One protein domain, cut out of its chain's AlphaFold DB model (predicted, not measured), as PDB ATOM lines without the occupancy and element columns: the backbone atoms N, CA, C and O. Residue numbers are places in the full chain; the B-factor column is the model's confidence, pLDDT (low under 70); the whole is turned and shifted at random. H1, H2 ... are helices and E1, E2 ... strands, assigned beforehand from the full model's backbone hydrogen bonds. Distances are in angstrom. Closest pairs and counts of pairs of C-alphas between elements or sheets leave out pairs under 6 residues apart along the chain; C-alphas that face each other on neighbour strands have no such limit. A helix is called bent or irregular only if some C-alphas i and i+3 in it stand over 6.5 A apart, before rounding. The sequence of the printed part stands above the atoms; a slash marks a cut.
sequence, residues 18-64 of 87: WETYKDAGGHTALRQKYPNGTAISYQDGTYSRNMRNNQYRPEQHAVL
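AT A GLANCE: This is residues 18 to 64 of the 87 residues of the protein "Lipoprotein" of Neisseria bacilliformis ATCC BAA-1200 (UniProt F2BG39). This is an open V with no shared core: one arm is the hairpin of E1 and E2, the other is the two-strand ribbon of E3 and E4, and residues 33 to 38 join them at the corner. The second arm is lengthened by the loop from E3 to E4, which holds the short helix H1 and whose residues 49 to 55 stick out. The printed part has 47 residues, with four named strands and one named helix in the order E1, E2, E3, H1, E4; each pair of strands is its own antiparallel sheet, and the class is mixed, helices and strands. The whole is extended, with a radius of gyration of the C-alphas of 15.3 A, and flat, spanning 39 by 27 by 12 A.

IN THESE COORDINATES: Find C-alpha 18 at (-55.198, 110.968, 8.582); from there strand E1 runs through residues 18 to 22, 13.5 A from first to last C-alpha. After a tight link, E2 takes residues 28 to 32 over 13.6 A and ends with C-alpha 32 at (-58.520, 112.583, 6.140). A short link leads to E3, residues 39 to 42, 10.2 A long. Another short link leads to H1, residues 51 to 56, 9.9 A long; it is irregular, with C-alphas 52 and 55 standing 7.6 A apart. A tight link then brings you to E4, residues 60 to 63, 9.8 A long, ending with C-alpha 63 at (-62.633, 100.800, -2.384).

HOW THE PARTS SIT: Begin with the hairpin of E1 and E2, antiparallel neighbours whose directions differ by 144 degrees. Look at C-alphas 18 and 32, which face each other at 4.4 A; N 19 and O 31 are within hydrogen-bond range at 2.9 A, as are N 21 and O 29 at 3.0 A. E2 and E3 are apart, and E1 is apart from both E3 and E4. E3 and E4 are antiparallel neighbours at 148 degrees, and C-alphas 42 and 60 face each other at 4.7 A. Across this pair N 61 and O 41 are within hydrogen-bond range at 2.8 A, as are N 39 and O 63 at 3.1 A. H1 is apart from E1 and E2; in its backbone 0 of 2 O i to N i+4 pairs are within hydrogen-bond range, but 2 of 3 O i to N i+3 pairs are.

THE WHOLE: The two C-alphas farthest apart are those of Gly 25 and Thr 46, at 40.5 A. The printed part has no cut and no long link. Its mean pLDDT is 81.0, and no printed residue is under 70.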
ATOM      1  N   TRP A  18     -55.612 109.653   9.061       80.62
ATOM      2  CA  TRP A  18     -55.198 110.968   8.582       80.62
ATOM      3  C   TRP A  18     -53.831 110.877   7.916       80.62
ATOM      4  O   TRP A  18     -52.955 110.133   8.351       80.62
ATOM      5  N   GLU A  19     -53.646 111.648   6.854       83.50
ATOM      6  CA  GLU A  19     -52.366 111.786   6.172       83.50
ATOM      7  C   GLU A  19     -51.908 113.241   6.174       83.50
ATOM      8  O   GLU A  19     -52.715 114.180   6.185       83.50
ATOM      9  N   THR A  20     -50.592 113.423   6.165       85.94
ATOM     10  CA  THR A  20     -49.973 114.726   5.962       85.94
ATOM     11  C   THR A  20     -49.733 114.950   4.476       85.94
ATOM     12  O   THR A  20     -49.303 114.053   3.754       85.94
ATOM     13  N   TYR A  21     -49.999 116.163   4.006       82.25
ATOM     14  CA  TYR A  21     -49.694 116.575   2.639       82.25
ATOM     15  C   TYR A  21     -49.080 117.972   2.647       82.25
ATOM     16  O   TYR A  21     -49.187 118.706   3.631       82.25
ATOM     17  N   LYS A  22     -48.406 118.331   1.553       84.81
ATOM     18  CA  LYS A  22     -47.933 119.700   1.348       84.81
ATOM     19  C   LYS A  22     -49.013 120.515   0.655       84.81
ATOM     20  O   LYS A  22     -49.493 120.105  -0.401       84.81
ATOM     21  N   ASP A  23     -49.391 121.639   1.247       81.50
ATOM     22  CA  ASP A  23     -50.299 122.586   0.608       81.50
ATOM     23  C   ASP A  23     -49.600 123.366  -0.523       81.50
ATOM     24  O   ASP A  23     -48.393 123.240  -0.751       81.50
ATOM     25  N   ALA A  24     -50.367 124.188  -1.243       81.25
ATOM     26  CA  ALA A  24     -49.847 125.007  -2.340       81.25
ATOM     27  C   ALA A  24     -48.802 126.054  -1.894       81.25
ATOM     28  O   ALA A  24     -48.021 126.521  -2.718       81.25
ATOM     29  N   GLY A  25     -48.769 126.408  -0.606       81.12
ATOM     30  CA  GLY A  25     -47.776 127.287   0.014       81.12
ATOM     31  C   GLY A  25     -46.548 126.549   0.562       81.12
ATOM     32  O   GLY A  25     -45.635 127.184   1.082       81.12
ATOM     33  N   GLY A  26     -46.490 125.218   0.440       84.62
ATOM     34  CA  GLY A  26     -45.382 124.390   0.913       84.62
ATOM     35  C   GLY A  26     -45.452 123.999   2.392       84.62
ATOM     36  O   GLY A  26     -44.503 123.378   2.889       84.62
ATOM     37  N   HIS A  27     -46.548 124.309   3.089       85.19
ATOM     38  CA  HIS A  27     -46.753 123.951   4.491       85.19
ATOM     39  C   HIS A  27     -47.311 122.530   4.641       85.19
ATOM     40  O   HIS A  27     -48.018 122.024   3.772       85.19
ATOM     41  N   THR A  28     -46.995 121.876   5.762       87.12
ATOM     42  CA  THR A  28     -47.560 120.564   6.103       87.12
ATOM     43  C   THR A  28     -48.962 120.747   6.669       87.12
ATOM     44  O   THR A  28     -49.125 121.304   7.753       87.12
ATOM     45  N   ALA A  29     -49.961 120.233   5.963       83.50
ATOM     46  CA  ALA A  29     -51.347 120.183   6.408       83.50
ATOM     47  C   ALA A  29     -51.781 118.731   6.652       83.50
ATOM     48  O   ALA A  29     -51.133 117.784   6.198       83.50
ATOM     49  N   LEU A  30     -52.880 118.559   7.386       82.44
ATOM     50  CA  LEU A  30     -53.460 117.259   7.708       82.44
ATOM     51  C   LEU A  30     -54.809 117.124   6.997       82.44
ATOM     52  O   LEU A  30     -55.639 118.030   7.077       82.44
ATOM     53  N   ARG A  31     -55.051 115.994   6.330       80.88
ATOM     54  CA  ARG A  31     -56.367 115.663   5.767       80.88
ATOM     55  C   ARG A  31     -56.737 114.223   6.066       80.88
ATOM     56  O   ARG A  31     -55.873 113.374   6.275       80.88
ATOM     57  N   GLN A  32     -58.033 113.949   6.063       79.88
ATOM     58  CA  GLN A  32     -58.520 112.583   6.140       79.88
ATOM     59  C   GLN A  32     -58.088 111.820   4.879       79.88
ATOM     60  O   GLN A  32     -58.321 112.284   3.764       79.88
ATOM     61  N   LYS A  33     -57.444 110.661   5.058       81.06
ATOM     62  CA  LYS A  33     -56.865 109.871   3.962       81.06
ATOM     63  C   LYS A  33     -57.933 109.263   3.053       81.06
ATOM     64  O   LYS A  33     -57.774 109.241   1.838       81.06
ATOM     65  N   TYR A  34     -59.025 108.785   3.648       81.56
ATOM     66  CA  TYR A  34     -60.151 108.195   2.932       81.56
ATOM     67  C   TYR A  34     -61.485 108.617   3.554       81.56
ATOM     68  O   TYR A  34     -61.559 108.700   4.784       81.56
ATOM     69  N   PRO A  35     -62.552 108.817   2.757       78.69
ATOM     70  CA  PRO A  35     -63.899 109.032   3.276       78.69
ATOM     71  C   PRO A  35     -64.328 107.941   4.263       78.69
ATOM     72  O   PRO A  35     -63.911 106.781   4.156       78.69
ATOM     73  N   ASN A  36     -65.205 108.293   5.203       79.00
ATOM     74  CA  ASN A  36     -65.777 107.320   6.134       79.00
ATOM     75  C   ASN A  36     -66.476 106.186   5.366       79.00
ATOM     76  O   ASN A  36     -67.237 106.439   4.437       79.00
ATOM     77  N   GLY A  37     -66.218 104.939   5.764       78.12
ATOM     78  CA  GLY A  37     -66.771 103.756   5.094       78.12
ATOM     79  C   GLY A  37     -65.964 103.259   3.890       78.12
ATOM     80  O   GLY A  37     -66.410 102.340   3.212       78.12
ATOM     81  N   THR A  38     -64.781 103.822   3.628       80.50
ATOM     82  CA  THR A  38     -63.853 103.279   2.623       80.50
ATOM     83  C   THR A  38     -63.302 101.932   3.074       80.50
ATOM     84  O   THR A  38     -62.677 101.830   4.132       80.50
ATOM     85  N   ALA A  39     -63.511 100.904   2.255       80.00
ATOM     86  CA  ALA A  39     -62.912  99.593   2.466       80.00
ATOM     87  C   ALA A  39     -61.498  99.562   1.872       80.00
ATOM     88  O   ALA A  39     -61.216 100.228   0.876       80.00
ATOM     89  N   ILE A  40     -60.607  98.769   2.465       81.81
ATOM     90  CA  ILE A  40     -59.251  98.557   1.955       81.81
ATOM     91  C   ILE A  40     -59.121  97.103   1.510       81.81
ATOM     92  O   ILE A  40     -59.357  96.194   2.304       81.81
ATOM     93  N   SER A  41     -58.743  96.897   0.249       83.69
ATOM     94  CA  SER A  41     -58.445  95.583  -0.319       83.69
ATOM     95  C   SER A  41     -56.953  95.472  -0.619       83.69
ATOM     96  O   SER A  41     -56.317  96.446  -1.026       83.69
ATOM     97  N   TYR A  42     -56.391  94.286  -0.424       80.25
ATOM     98  CA  TYR A  42     -55.021  93.973  -0.811       80.25
ATOM     99  C   TYR A  42     -55.068  93.068  -2.033       80.25
ATOM    100  O   TYR A  42     -55.883  92.150  -2.084       80.25
ATOM    101  N   GLN A  43     -54.207  93.327  -3.017       80.38
ATOM    102  CA  GLN A  43     -54.034  92.366  -4.101       80.38
ATOM    103  C   GLN A  43     -53.536  91.031  -3.546       80.38
ATOM    104  O   GLN A  43     -52.670  90.998  -2.669       80.38
ATOM    105  N   ASP A  44     -54.054  89.940  -4.099       72.88
ATOM    106  CA  ASP A  44     -53.521  88.616  -3.818       72.88
ATOM    107  C   ASP A  44     -52.089  88.521  -4.345       72.88
ATOM    108  O   ASP A  44     -51.807  88.737  -5.524       72.88
ATOM    109  N   GLY A  45     -51.160  88.198  -3.453       73.50
ATOM    110  CA  GLY A  45     -49.769  87.993  -3.814       73.50
ATOM    111  C   GLY A  45     -48.892  87.721  -2.603       73.50
ATOM    112  O   GLY A  45     -49.271  87.935  -1.452       73.50
ATOM    113  N   THR A  46     -47.685  87.228  -2.864       70.00
ATOM    114  CA  THR A  46     -46.720  86.875  -1.821       70.00
ATOM    115  C   THR A  46     -45.579  87.876  -1.795       70.00
ATOM    116  O   THR A  46     -44.949  88.144  -2.820       70.00
ATOM    117  N   TYR A  47     -45.258  88.394  -0.612       72.19
ATOM    118  CA  TYR A  47     -44.103  89.263  -0.438       72.19
ATOM    119  C   TYR A  47     -42.791  88.504  -0.689       72.19
ATOM    120  O   TYR A  47     -42.496  87.504  -0.035       72.19
ATOM    121  N   SER A  48     -41.963  89.017  -1.598       77.12
ATOM    122  CA  SER A  48     -40.597  88.539  -1.823       77.12
ATOM    123  C   SER A  48     -39.595  89.481  -1.157       77.12
ATOM    124  O   SER A  48     -39.655  90.693  -1.345       77.12
ATOM    125  N   ARG A  49     -38.611  88.928  -0.434       79.75
ATOM    126  CA  ARG A  49     -37.495  89.709   0.145       79.75
ATOM    127  C   ARG A  49     -36.492  90.193  -0.913       79.75
ATOM    128  O   ARG A  49     -35.705  91.091  -0.636       79.75
ATOM    129  N   ASN A  50     -36.498  89.598  -2.107       85.12
ATOM    130  CA  ASN A  50     -35.634  90.009  -3.211       85.12
ATOM    131  C   ASN A  50     -36.184  91.277  -3.886       85.12
ATOM    132  O   ASN A  50     -37.294  91.256  -4.421       85.12
ATOM    133  N   MET A  51     -35.379  92.345  -3.913       84.19
ATOM    134  CA  MET A  51     -35.744  93.647  -4.489       84.19
ATOM    135  C   MET A  51     -36.027  93.595  -5.997       84.19
ATOM    136  O   MET A  51     -36.781  94.431  -6.490       84.19
ATOM    137  N   ARG A  52     -35.499  92.600  -6.729       84.94
ATOM    138  CA  ARG A  52     -35.784  92.405  -8.165       84.94
ATOM    139  C   ARG A  52     -37.241  92.032  -8.453       84.94
ATOM    140  O   ARG A  52     -37.634  92.005  -9.613       84.94
ATOM    141  N   ASN A  53     -38.011  91.700  -7.419       81.81
ATOM    142  CA  ASN A  53     -39.416  91.317  -7.520       81.81
ATOM    143  C   ASN A  53     -40.344  92.399  -6.951       81.81
ATOM    144  O   ASN A  53     -41.525  92.134  -6.743       81.81
ATOM    145  N   ASN A  54     -39.831  93.603  -6.669       80.31
ATOM    146  CA  ASN A  54     -40.634  94.689  -6.103       80.31
ATOM    147  C   ASN A  54     -41.822  95.077  -6.996       80.31
ATOM    148  O   ASN A  54     -42.842  95.495  -6.463       80.31
ATOM    149  N   GLN A  55     -41.721  94.889  -8.315       80.69
ATOM    150  CA  GLN A  55     -42.813  95.101  -9.271       80.69
ATOM    151  C   GLN A  55     -44.005  94.147  -9.086       80.69
ATOM    152  O   GLN A  55     -45.066  94.402  -9.634       80.69
ATOM    153  N   TYR A  56     -43.838  93.057  -8.331       79.69
ATOM    154  CA  TYR A  56     -44.907  92.104  -8.002       79.69
ATOM    155  C   TYR A  56     -45.387  92.254  -6.555       79.69
ATOM    156  O   TYR A  56     -45.998  91.343  -5.998       79.69
ATOM    157  N   ARG A  57     -45.037  93.363  -5.895       80.88
ATOM    158  CA  ARG A  57     -45.461  93.614  -4.522       80.88
ATOM    159  C   ARG A  57     -46.985  93.775  -4.498       80.88
ATOM    160  O   ARG A  57     -47.491  94.594  -5.256       80.88
ATOM    161  N   PRO A  58     -47.695  93.073  -3.597       82.56
ATOM    162  CA  PRO A  58     -49.108  93.326  -3.369       82.56
ATOM    163  C   PRO A  58     -49.347  94.797  -3.043       82.56
ATOM    164  O   PRO A  58     -48.773  95.331  -2.087       82.56
ATOM    165  N   GLU A  59     -50.182  95.451  -3.840       82.62
ATOM    166  CA  GLU A  59     -50.559  96.841  -3.622       82.62
ATOM    167  C   GLU A  59     -51.889  96.937  -2.873       82.62
ATOM    168  O   GLU A  59     -52.788  96.103  -3.024       82.62
ATOM    169  N   GLN A  60     -51.993  97.971  -2.042       81.94
ATOM    170  CA  GLN A  60     -53.215  98.320  -1.333       81.94
ATOM    171  C   GLN A  60     -54.124  99.142  -2.251       81.94
ATOM    172  O   GLN A  60     -53.706 100.185  -2.748       81.94
ATOM    173  N   HIS A  61     -55.388  98.738  -2.376       82.50
ATOM    174  CA  HIS A  61     -56.412  99.452  -3.137       82.50
ATOM    175  C   HIS A  61     -57.537  99.921  -2.222       82.50
ATOM    176  O   HIS A  61     -58.098  99.147  -1.446       82.50
ATOM    177  N   ALA A  62     -57.867 101.208  -2.311       83.06
ATOM    178  CA  ALA A  62     -59.006 101.774  -1.604       83.06
ATOM    179  C   ALA A  62     -60.283 101.572  -2.426       83.06
ATOM    180  O   ALA A  62     -60.358 101.976  -3.584       83.06
ATOM    181  N   VAL A  63     -61.296 100.968  -1.814       82.06
ATOM    182  CA  VAL A  63     -62.633 100.800  -2.384       82.06
ATOM    183  C   VAL A  63     -63.512 101.901  -1.806       82.06
ATOM    184  O   VAL A  63     -64.001 101.800  -0.677       82.06
ATOM    185  N   LEU A  64     -63.650 102.993  -2.561       79.81
ATOM    186  CA  LEU A  64     -64.444 104.144  -2.141       79.81
ATOM    187  C   LEU A  64     -65.936 103.768  -2.081       79.81
ATOM    188  O   LEU A  64     -66.420 103.058  -2.969       79.81
TER     189      LEU A  64